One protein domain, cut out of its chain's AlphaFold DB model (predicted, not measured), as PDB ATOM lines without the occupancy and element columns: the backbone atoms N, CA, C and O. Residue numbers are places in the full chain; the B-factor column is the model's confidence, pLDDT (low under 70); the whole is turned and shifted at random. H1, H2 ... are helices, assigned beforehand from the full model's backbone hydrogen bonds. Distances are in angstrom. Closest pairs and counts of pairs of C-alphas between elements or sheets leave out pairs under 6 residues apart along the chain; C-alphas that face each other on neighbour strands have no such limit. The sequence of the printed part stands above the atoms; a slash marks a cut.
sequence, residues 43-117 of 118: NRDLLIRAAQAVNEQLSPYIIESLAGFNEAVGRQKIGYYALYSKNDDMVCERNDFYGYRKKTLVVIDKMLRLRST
ATOM      1  N   ASN A  43     159.568 189.827  63.500       94.31
ATOM      2  CA  ASN A  43     158.655 189.503  64.593       94.31
ATOM      3  C   ASN A  43     159.135 188.301  65.418       94.31
ATOM      4  O   ASN A  43     158.378 187.789  66.247       94.31
ATOM      5  N   ARG A  44     160.380 187.840  65.228       93.81
ATOM      6  CA  ARG A  44     160.916 186.656  65.913       93.81
ATOM      7  C   ARG A  44     160.852 186.787  67.431       93.81
ATOM      8  O   ARG A  44     160.353 185.874  68.089       93.81
ATOM      9  N   ASP A  45     161.297 187.918  67.970       94.88
ATOM     10  CA  ASP A  45     161.278 188.190  69.413       94.88
ATOM     11  C   ASP A  45     159.856 188.243  69.964       94.88
ATOM     12  O   ASP A  45     159.571 187.739  71.052       94.88
ATOM     13  N   LEU A  46     158.940 188.818  69.188       95.06
ATOM     14  CA  LEU A  46     157.534 188.907  69.543       95.06
ATOM     15  C   LEU A  46     156.904 187.506  69.602       95.06
ATOM     16  O   LEU A  46     156.202 187.193  70.563       95.06
ATOM     17  N   LEU A  47     157.208 186.635  68.632       96.00
ATOM     18  CA  LEU A  47     156.788 185.233  68.643       96.00
ATOM     19  C   LEU A  47     157.335 184.485  69.870       96.00
ATOM     20  O   LEU A  47     156.579 183.758  70.514       96.00
ATOM     21  N   ILE A  48     158.619 184.667  70.204       96.88
ATOM     22  CA  ILE A  48     159.250 184.017  71.366       96.88
ATOM     23  C   ILE A  48     158.532 184.424  72.653       96.88
ATOM     24  O   ILE A  48     158.025 183.561  73.371       96.88
ATOM     25  N   ARG A  49     158.411 185.735  72.897       96.94
ATOM     26  CA  ARG A  49     157.768 186.280  74.101       96.94
ATOM     27  C   ARG A  49     156.310 185.839  74.212       96.94
ATOM     28  O   ARG A  49     155.868 185.449  75.289       96.94
ATOM     29  N   ALA A  50     155.564 185.869  73.107       97.00
ATOM     30  CA  ALA A  50     154.168 185.447  73.092       97.00
ATOM     31  C   ALA A  50     154.013 183.951  73.398       97.00
ATOM     32  O   ALA A  50     153.124 183.579  74.161       97.00
ATOM     33  N   ALA A  51     154.863 183.092  72.828       96.62
ATOM     34  CA  ALA A  51     154.798 181.654  73.069       96.62
ATOM     35  C   ALA A  51     155.156 181.308  74.522       96.62
ATOM     36  O   ALA A  51     154.411 180.568  75.159       96.62
ATOM     37  N   GLN A  52     156.224 181.906  75.063       97.12
ATOM     38  CA  GLN A  52     156.634 181.735  76.461       97.12
ATOM     39  C   GLN A  52     155.544 182.193  77.437       97.12
ATOM     40  O   GLN A  52     155.196 181.465  78.361       97.12
ATOM     41  N   ALA A  53     154.934 183.358  77.191       95.94
ATOM     42  CA  ALA A  53     153.853 183.880  78.028       95.94
ATOM     43  C   ALA A  53     152.582 183.011  78.001       95.94
ATOM     44  O   ALA A  53     151.772 183.053  78.927       95.94
ATOM     45  N   VAL A  54     152.363 182.256  76.921       94.38
ATOM     46  CA  VAL A  54     151.194 181.383  76.777       94.38
ATOM     47  C   VAL A  54     151.405 180.034  77.449       94.38
ATOM     48  O   VAL A  54     150.489 179.564  78.130       94.38
ATOM     49  N   ASN A  55     152.556 179.409  77.209       94.38
ATOM     50  CA  ASN A  55     152.978 178.159  77.827       94.38
ATOM     51  C   ASN A  55     154.490 177.999  77.613       94.38
ATOM     52  O   ASN A  55     154.929 177.735  76.495       94.38
ATOM     53  N   GLU A  56     155.266 178.152  78.682       94.06
ATOM     54  CA  GLU A  56     156.727 178.091  78.633       94.06
ATOM     55  C   GLU A  56     157.242 176.718  78.181       94.06
ATOM     56  O   GLU A  56     158.075 176.643  77.283       94.06
ATOM     57  N   GLN A  57     156.677 175.631  78.709       92.81
ATOM     58  CA  GLN A  57     157.086 174.266  78.363       92.81
ATOM     59  C   GLN A  57     156.868 173.951  76.876       92.81
ATOM     60  O   GLN A  57     157.702 173.314  76.239       92.81
ATOM     61  N   LEU A  58     155.754 174.408  76.299       92.94
ATOM     62  CA  LEU A  58     155.434 174.172  74.888       92.94
ATOM     63  C   LEU A  58     155.973 175.249  73.948       92.94
ATOM     64  O   LEU A  58     155.822 175.123  72.726       92.94
ATOM     65  N   SER A  59     156.589 176.306  74.481       94.88
ATOM     66  CA  SER A  59     157.033 177.437  73.678       94.88
ATOM     67  C   SER A  59     157.986 177.032  72.550       94.88
ATOM     68  O   SER A  59     157.769 177.530  71.443       94.88
ATOM     69  N   PRO A  60     158.968 176.117  72.731       93.75
ATOM     70  CA  PRO A  60     159.875 175.718  71.651       93.75
ATOM     71  C   PRO A  60     159.134 175.117  70.448       93.75
ATOM     72  O   PRO A  60     159.365 175.525  69.310       93.75
ATOM     73  N   TYR A  61     158.159 174.238  70.695       93.75
ATOM     74  CA  TYR A  61     157.379 173.577  69.642       93.75
ATOM     75  C   TYR A  61     156.385 174.530  68.963       93.75
ATOM     76  O   TYR A  61     156.157 174.458  67.754       93.75
ATOM     77  N   ILE A  62     155.781 175.449  69.727       94.56
ATOM     78  CA  ILE A  62     154.896 176.485  69.171       94.56
ATOM     79  C   ILE A  62     155.695 177.431  68.277       94.56
ATOM     80  O   ILE A  62     155.243 177.773  67.183       94.56
ATOM     81  N   ILE A  63     156.882 177.828  68.734       94.81
ATOM     82  CA  ILE A  63     157.823 178.639  67.973       94.81
ATOM     83  C   ILE A  63     158.179 177.929  66.669       94.81
ATOM     84  O   ILE A  63     157.998 178.524  65.614       94.81
ATOM     85  N   GLU A  64     158.614 176.670  66.709       92.69
ATOM     86  CA  GLU A  64     158.960 175.912  65.501       92.69
ATOM     87  C   GLU A  64     157.763 175.787  64.542       92.69
ATOM     88  O   GLU A  64     157.901 175.984  63.333       92.69
ATOM     89  N   SER A  65     156.559 175.548  65.070       93.19
ATOM     90  CA  SER A  65     155.337 175.466  64.261       93.19
ATOM     91  C   SER A  65     154.964 176.783  63.579       93.19
ATOM     92  O   SER A  65     154.366 176.759  62.503       93.19
ATOM     93  N   LEU A  66     155.265 177.930  64.197       93.56
ATOM     94  CA  LEU A  66     154.882 179.256  63.699       93.56
ATOM     95  C   LEU A  66     156.008 179.988  62.957       93.56
ATOM     96  O   LEU A  66     155.707 180.840  62.126       93.56
ATOM     97  N   ALA A  67     157.275 179.632  63.184       86.81
ATOM     98  CA  ALA A  67     158.455 180.284  62.601       86.81
ATOM     99  C   ALA A  67     158.639 180.020  61.093       86.81
ATOM    100  O   ALA A  67     159.640 180.418  60.501       86.81
ATOM    101  N   GLY A  68     157.683 179.353  60.445       78.25
ATOM    102  CA  GLY A  68     157.715 179.087  59.016       78.25
ATOM    103  C   GLY A  68     156.323 179.068  58.406       78.25
ATOM    104  O   GLY A  68     155.506 178.201  58.719       78.25
ATOM    105  N   PHE A  69     156.088 179.971  57.458       75.25
ATOM    106  CA  PHE A  69     154.920 179.947  56.586       75.25
ATOM    107  C   PHE A  69     155.316 179.421  55.203       75.25
ATOM    108  O   PHE A  69     156.380 179.756  54.681       75.25
ATOM    109  N   ASN A  70     154.493 178.552  54.622       73.50
ATOM    110  CA  ASN A  70     154.639 178.123  53.240       73.50
ATOM    111  C   ASN A  70     153.547 178.794  52.406       73.50
ATOM    112  O   ASN A  70     152.392 178.366  52.424       73.50
ATOM    113  N   GLU A  71     153.946 179.838  51.680       73.25
ATOM    114  CA  GLU A  71     153.078 180.619  50.793       73.25
ATOM    115  C   GLU A  71     152.402 179.753  49.726       73.25
ATOM    116  O   GLU A  71     151.204 179.889  49.495       73.25
ATOM    117  N   ALA A  72     153.128 178.790  49.146       70.00
ATOM    118  CA  ALA A  72     152.631 177.962  48.047       70.00
ATOM    119  C   ALA A  72     151.445 177.065  48.443       70.00
ATOM    120  O   ALA A  72     150.621 176.720  47.604       70.00
ATOM    121  N   VAL A  73     151.345 176.692  49.723       69.88
ATOM    122  CA  VAL A  73     150.253 175.857  50.263       69.88
ATOM    123  C   VAL A  73     149.407 176.582  51.314       69.88
ATOM    124  O   VAL A  73     148.566 175.956  51.957       69.88
ATOM    125  N   GLY A  74     149.627 177.885  51.518       67.81
ATOM    126  CA  GLY A  74     148.850 178.724  52.435       67.81
ATOM    127  C   GLY A  74     148.821 178.245  53.892       67.81
ATOM    128  O   GLY A  74     147.848 178.509  54.599       67.81
ATOM    129  N   ARG A  75     149.844 177.509  54.349       71.31
ATOM    130  CA  ARG A  75     149.883 176.899  55.690       71.31
ATOM    131  C   ARG A  75     151.278 176.908  56.303       71.31
ATOM    132  O   ARG A  75     152.281 177.088  55.620       71.31
ATOM    133  N   GLN A  76     151.343 176.662  57.605       73.25
ATOM    134  CA  GLN A  76     152.597 176.577  58.355       73.25
ATOM    135  C   GLN A  76     153.384 175.349  57.923       73.25
ATOM    136  O   GLN A  76     152.806 174.303  57.618       73.25
ATOM    137  N   LYS A  77     154.712 175.478  57.933       70.44
ATOM    138  CA  LYS A  77     155.616 174.419  57.477       70.44
ATOM    139  C   LYS A  77     155.556 173.171  58.360       70.44
ATOM    140  O   LYS A  77     155.722 172.073  57.839       70.44
ATOM    141  N   ILE A  78     155.302 173.327  59.663       86.12
ATOM    142  CA  ILE A  78     155.401 172.232  60.634       86.12
ATOM    143  C   ILE A  78     154.139 172.176  61.514       86.12
ATOM    144  O   ILE A  78     153.739 173.160  62.141       86.12
ATOM    145  N   GLY A  79     153.486 171.010  61.529       88.69
ATOM    146  CA  GLY A  79     152.298 170.716  62.338       88.69
ATOM    147  C   GLY A  79     152.581 169.729  63.473       88.69
ATOM    148  O   GLY A  79     153.680 169.193  63.564       88.69
ATOM    149  N   TYR A  80     151.565 169.456  64.299       91.69
ATOM    150  CA  TYR A  80     151.686 168.644  65.518       91.69
ATOM    151  C   TYR A  80     152.404 167.307  65.299       91.69
ATOM    152  O   TYR A  80     153.413 167.057  65.940       91.69
ATOM    153  N   TYR A  81     151.931 166.471  64.370       90.31
ATOM    154  CA  TYR A  81     152.492 165.125  64.198       90.31
ATOM    155  C   TYR A  81     153.958 165.136  63.764       90.31
ATOM    156  O   TYR A  81     154.703 164.259  64.172       90.31
ATOM    157  N   ALA A  82     154.376 166.142  62.988       89.38
ATOM    158  CA  ALA A  82     155.768 166.291  62.577       89.38
ATOM    159  C   ALA A  82     156.677 166.754  63.727       89.38
ATOM    160  O   ALA A  82     157.866 166.458  63.703       89.38
ATOM    161  N   LEU A  83     156.141 167.491  64.707       90.75
ATOM    162  CA  LEU A  83     156.865 167.854  65.930       90.75
ATOM    163  C   LEU A  83     156.926 166.664  66.876       90.75
ATOM    164  O   LEU A  83     158.004 166.314  67.334       90.75
ATOM    165  N   TYR A  84     155.788 166.011  67.097       89.19
ATOM    166  CA  TYR A  84     155.675 164.852  67.971       89.19
ATOM    167  C   TYR A  84     156.573 163.699  67.509       89.19
ATOM    168  O   TYR A  84     157.273 163.108  68.312       89.19
ATOM    169  N   SER A  85     156.642 163.420  66.200       87.25
ATOM    170  CA  SER A  85     157.519 162.368  65.663       87.25
ATOM    171  C   SER A  85     159.015 162.677  65.766       87.25
ATOM    172  O   SER A  85     159.830 161.799  65.510       87.25
ATOM    173  N   LYS A  86     159.384 163.939  66.009       86.94
ATOM    174  CA  LYS A  86     160.779 164.387  66.140       86.94
ATOM    175  C   LYS A  86     161.211 164.560  67.594       86.94
ATOM    176  O   LYS A  86     162.406 164.670  67.839       86.94
ATOM    177  N   ASN A  87     160.255 164.667  68.514       84.00
ATOM    178  CA  ASN A  87     160.479 165.068  69.894       84.00
ATOM    179  C   ASN A  87     159.725 164.104  70.813       84.00
ATOM    180  O   ASN A  87     158.529 164.275  71.058       84.00
ATOM    181  N   ASP A  88     160.438 163.101  71.319       74.69
ATOM    182  CA  ASP A  88     159.883 162.064  72.198       74.69
ATOM    183  C   ASP A  88     159.414 162.616  73.560       74.69
ATOM    184  O   ASP A  88     158.690 161.950  74.299       74.69
ATOM    185  N   ASP A  89     159.798 163.850  73.893       78.50
ATOM    186  CA  ASP A  89     159.490 164.561  75.135       78.50
ATOM    187  C   ASP A  89     158.300 165.532  75.021       78.50
ATOM    188  O   ASP A  89     157.917 166.174  76.005       78.50
ATOM    189  N   MET A  90     157.669 165.639  73.845       83.88
ATOM    190  CA  MET A  90     156.513 166.509  73.644       83.88
ATOM    191  C   MET A  90     155.253 165.922  74.308       83.88
ATOM    192  O   MET A  90     154.392 165.319  73.664       83.88
ATOM    193  N   VAL A  91     155.103 166.148  75.614       81.88
ATOM    194  CA  VAL A  91     153.949 165.703  76.414       81.88
ATOM    195  C   VAL A  91     152.787 166.696  76.281       81.88
ATOM    196  O   VAL A  91     152.502 167.494  77.173       81.88
ATOM    197  N   CYS A  92     152.114 166.693  75.133       86.88
ATOM    198  CA  CYS A  92     150.914 167.498  74.910       86.88
ATOM    199  C   CYS A  92     150.006 166.829  73.891       86.88
ATOM    200  O   CYS A  92     150.465 166.452  72.822       86.88
ATOM    201  N   GLU A  93     148.704 166.767  74.158       89.88
ATOM    202  CA  GLU A  93     147.754 166.294  73.157       89.88
ATOM    203  C   GLU A  93     147.643 167.268  71.977       89.88
ATOM    204  O   GLU A  93     147.774 168.490  72.111       89.88
ATOM    205  N   ARG A  94     147.305 166.729  70.801       91.00
ATOM    206  CA  ARG A  94     147.134 167.499  69.560       91.00
ATOM    207  C   ARG A  94     146.207 168.705  69.721       91.00
ATOM    208  O   ARG A  94     146.502 169.785  69.210       91.00
ATOM    209  N   ASN A  95     145.069 168.520  70.385       88.69
ATOM    210  CA  ASN A  95     144.068 169.577  70.526       88.69
ATOM    211  C   ASN A  95     144.569 170.709  71.427       88.69
ATOM    212  O   ASN A  95     144.394 171.880  71.084       88.69
ATOM    213  N   ASP A  96     145.247 170.370  72.523       89.44
ATOM    214  CA  ASP A  96     145.831 171.360  73.424       89.44
ATOM    215  C   ASP A  96     146.964 172.124  72.733       89.44
ATOM    216  O   ASP A  96     146.995 173.353  72.799       89.44
ATOM    217  N   PHE A  97     147.806 171.441  71.949       92.81
ATOM    218  CA  PHE A  97     148.848 172.084  71.149       92.81
ATOM    219  C   PHE A  97     148.272 173.161  70.219       92.81
ATOM    220  O   PHE A  97     148.731 174.307  70.217       92.81
ATOM    221  N   TYR A  98     147.230 172.834  69.449       91.19
ATOM    222  CA  TYR A  98     146.592 173.815  68.565       91.19
ATOM    223  C   TYR A  98     145.830 174.904  69.332       91.19
ATOM    224  O   TYR A  98     145.734 176.035  68.844       91.19
ATOM    225  N   GLY A  99     145.343 174.607  70.539       91.19
ATOM    226  CA  GLY A  99     144.786 175.591  71.464       91.19
ATOM    227  C   GLY A  99     145.826 176.623  71.909       91.19
ATOM    228  O   GLY A  99     145.589 177.828  71.784       91.19
ATOM    229  N   TYR A 100     147.002 176.172  72.351       92.56
ATOM    230  CA  TYR A 100     148.108 177.056  72.719       92.56
ATOM    231  C   TYR A 100     148.643 177.824  71.511       92.56
ATOM    232  O   TYR A 100     148.793 179.038  71.593       92.56
ATOM    233  N   ARG A 101     148.798 177.176  70.350       93.50
ATOM    234  CA  ARG A 101     149.193 177.844  69.099       93.50
ATOM    235  C   ARG A 101     148.237 178.979  68.722       93.50
ATOM    236  O   ARG A 101     148.677 180.077  68.384       93.50
ATOM    237  N   LYS A 102     146.923 178.736  68.810       92.94
ATOM    238  CA  LYS A 102     145.885 179.762  68.607       92.94
ATOM    239  C   LYS A 102     146.040 180.899  69.620       92.94
ATOM    240  O   LYS A 102     146.031 182.066  69.236       92.94
ATOM    241  N   LYS A 103     146.198 180.575  70.906       92.75
ATOM    242  CA  LYS A 103     146.352 181.575  71.974       92.75
ATOM    243  C   LYS A 103     147.606 182.433  71.771       92.75
ATOM    244  O   LYS A 103     147.515 183.643  71.957       92.75
ATOM    245  N   THR A 104     148.716 181.855  71.315       95.44
ATOM    246  CA  THR A 104     149.938 182.589  70.954       95.44
ATOM    247  C   THR A 104     149.664 183.622  69.871       95.44
ATOM    248  O   THR A 104     149.978 184.789  70.065       95.44
ATOM    249  N   LEU A 105     148.988 183.253  68.779       95.06
ATOM    250  CA  LEU A 105     148.647 184.201  67.705       95.06
ATOM    251  C   LEU A 105     147.740 185.345  68.179       95.06
ATOM    252  O   LEU A 105     147.884 186.475  67.726       95.06
ATOM    253  N   VAL A 106     146.843 185.079  69.128       94.31
ATOM    254  CA  VAL A 106     146.003 186.119  69.746       94.31
ATOM    255  C   VAL A 106     146.845 187.090  70.582       94.31
ATOM    256  O   VAL A 106     146.583 188.289  70.580       94.31
ATOM    257  N   VAL A 107     147.856 186.596  71.303       95.00
ATOM    258  CA  VAL A 107     148.800 187.457  72.041       95.00
ATOM    259  C   VAL A 107     149.636 188.291  71.069       95.00
ATOM    260  O   VAL A 107     149.784 189.493  71.286       95.00
ATOM    261  N   ILE A 108     150.097 187.689  69.969       95.44
ATOM    262  CA  ILE A 108     150.808 188.388  68.892       95.44
ATOM    263  C   ILE A 108     149.962 189.534  68.329       95.44
ATOM    264  O   ILE A 108     150.452 190.656  68.219       95.44
ATOM    265  N   ASP A 109     148.682 189.282  68.043       95.06
ATOM    266  CA  ASP A 109     147.766 190.303  67.532       95.06
ATOM    267  C   ASP A 109     147.668 191.514  68.467       95.06
ATOM    268  O   ASP A 109     147.789 192.658  68.030       95.06
ATOM    269  N   LYS A 110     147.514 191.266  69.773       92.94
ATOM    270  CA  LYS A 110     147.460 192.329  70.784       92.94
ATOM    271  C   LYS A 110     148.757 193.135  70.828       92.94
ATOM    272  O   LYS A 110     148.704 194.359  70.847       92.94
ATOM    273  N   MET A 111     149.908 192.461  70.815       93.12
ATOM    274  CA  MET A 111     151.217 193.121  70.829       93.12
ATOM    275  C   MET A 111     151.431 193.998  69.589       93.12
ATOM    276  O   MET A 111     151.925 195.117  69.709       93.12
ATOM    277  N   LEU A 112     151.020 193.528  68.409       92.75
ATOM    278  CA  LEU A 112     151.146 194.288  67.165       92.75
ATOM    279  C   LEU A 112     150.229 195.515  67.135       92.75
ATOM    280  O   LEU A 112     150.683 196.589  66.748       92.75
ATOM    281  N   ARG A 113     148.982 195.395  67.609       89.69
ATOM    282  CA  ARG A 113     148.056 196.538  67.722       89.69
ATOM    283  C   ARG A 113     148.560 197.611  68.694       89.69
ATOM    284  O   ARG A 113     148.404 198.804  68.436       89.69
ATOM    285  N   LEU A 114     149.188 197.198  69.797       87.81
ATOM    286  CA  LEU A 114     149.821 198.123  70.744       87.81
ATOM    287  C   LEU A 114     151.037 198.824  70.127       87.81
ATOM    288  O   LEU A 114     151.220 200.017  70.325       87.81
ATOM    289  N   ARG A 115     151.841 198.117  69.324       82.50
ATOM    290  CA  ARG A 115     152.978 198.720  68.611       82.50
ATOM    291  C   ARG A 115     152.542 199.757  67.573       82.50
ATOM    292  O   ARG A 115     153.265 200.716  67.365       82.50
ATOM    293  N   SER A 116     151.401 199.564  66.912       74.56
ATOM    294  CA  SER A 116     150.895 200.496  65.890       74.56
ATOM    295  C   SER A 116     150.195 201.740  66.446       74.56
ATOM    296  O   SER A 116     149.797 202.600  65.669       74.56
ATOM    297  N   THR A 117     149.961 201.801  67.760       65.38
ATOM    298  CA  THR A 117     149.298 202.937  68.430       65.38
ATOM    299  C   THR A 117     150.279 203.865  69.150       65.38
ATOM    300  O   THR A 117     149.848 204.870  69.712       65.38
TER     301      THR A 117
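AT A GLANCE: This is residues 43 to 117 of the 118 residues of an uncharacterized protein of Clostridium sp. AM16-23 (UniProt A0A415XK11). One long helix, H4, makes the longest axis, and three shorter helices pack along one side of it, H3 near its first residues, then H2, then H1. H1 and H2 cross H4 at large angles, and a long loop, residues 67 to 79, reaches away from the helices and folds back, with residues 69 to 70 paired antiparallel to residues 75 to 76. The printed part has 75 residues with four named helices, H1 to H4 in order along the chain, and no named strand; the class is all helix. It is compact, with a radius of gyration of the C-alphas of 12.6 A and spans of 42 by 31 by 19 A.

IN THESE COORDINATES: H4, residues 94 to 115, is 31.8 A from first to last C-alpha, from (147.134, 167.499, 69.560) to (152.978, 198.720, 68.611). H1, residues 43 to 54, is 16.4 A long and begins at C-alpha 43, (158.655, 189.503, 64.593). H2 holds residues 59 to 66 over 10.4 A, and H3 residues 80 to 84 over 6.0 A.

HOW THE PARTS SIT: H4 and H2 are the hubs, touching three helices each. H1 touches H4 at a steep tilt of 56 degrees, opposite ways; their closest C-alphas, of Ala 51 and Thr 104, are 5.4 A apart. H4 touches H2 with residues 97 to 101 alone, about perpendicular at 80 degrees; the closest C-alphas, of Ile 62 and Arg 101, are 5.9 A apart. With residues 94 to 98 alone H4 touches H3, where the closest C-alphas, of Tyr 80 and Arg 94, are 6.2 A apart. H1 touches H2 with residues 47 to 52 alone, at a steep tilt of 49 degrees, opposite ways; the closest C-alphas, of Ala 51 and Ser 59, are 4.8 A apart. H2 and H3 only just touch, with 3 pairs of C-alphas within 8 A, the closest those of Tyr 61 and Leu 83 at 6.8 A. H1 and H3 are apart. In H1, H2, H3 and H4 every O i to N i+4 pair is within hydrogen-bond range.

THE WHOLE: The two C-alphas farthest apart, of Asp 88 and Thr 117, are 42.4 A apart. The printed part has no cut. The link from H2 to H3 is long, with 13 residues. Mean pLDDT of the printed part is 88.4; residues 73 to 74 and residue 117 are under 70.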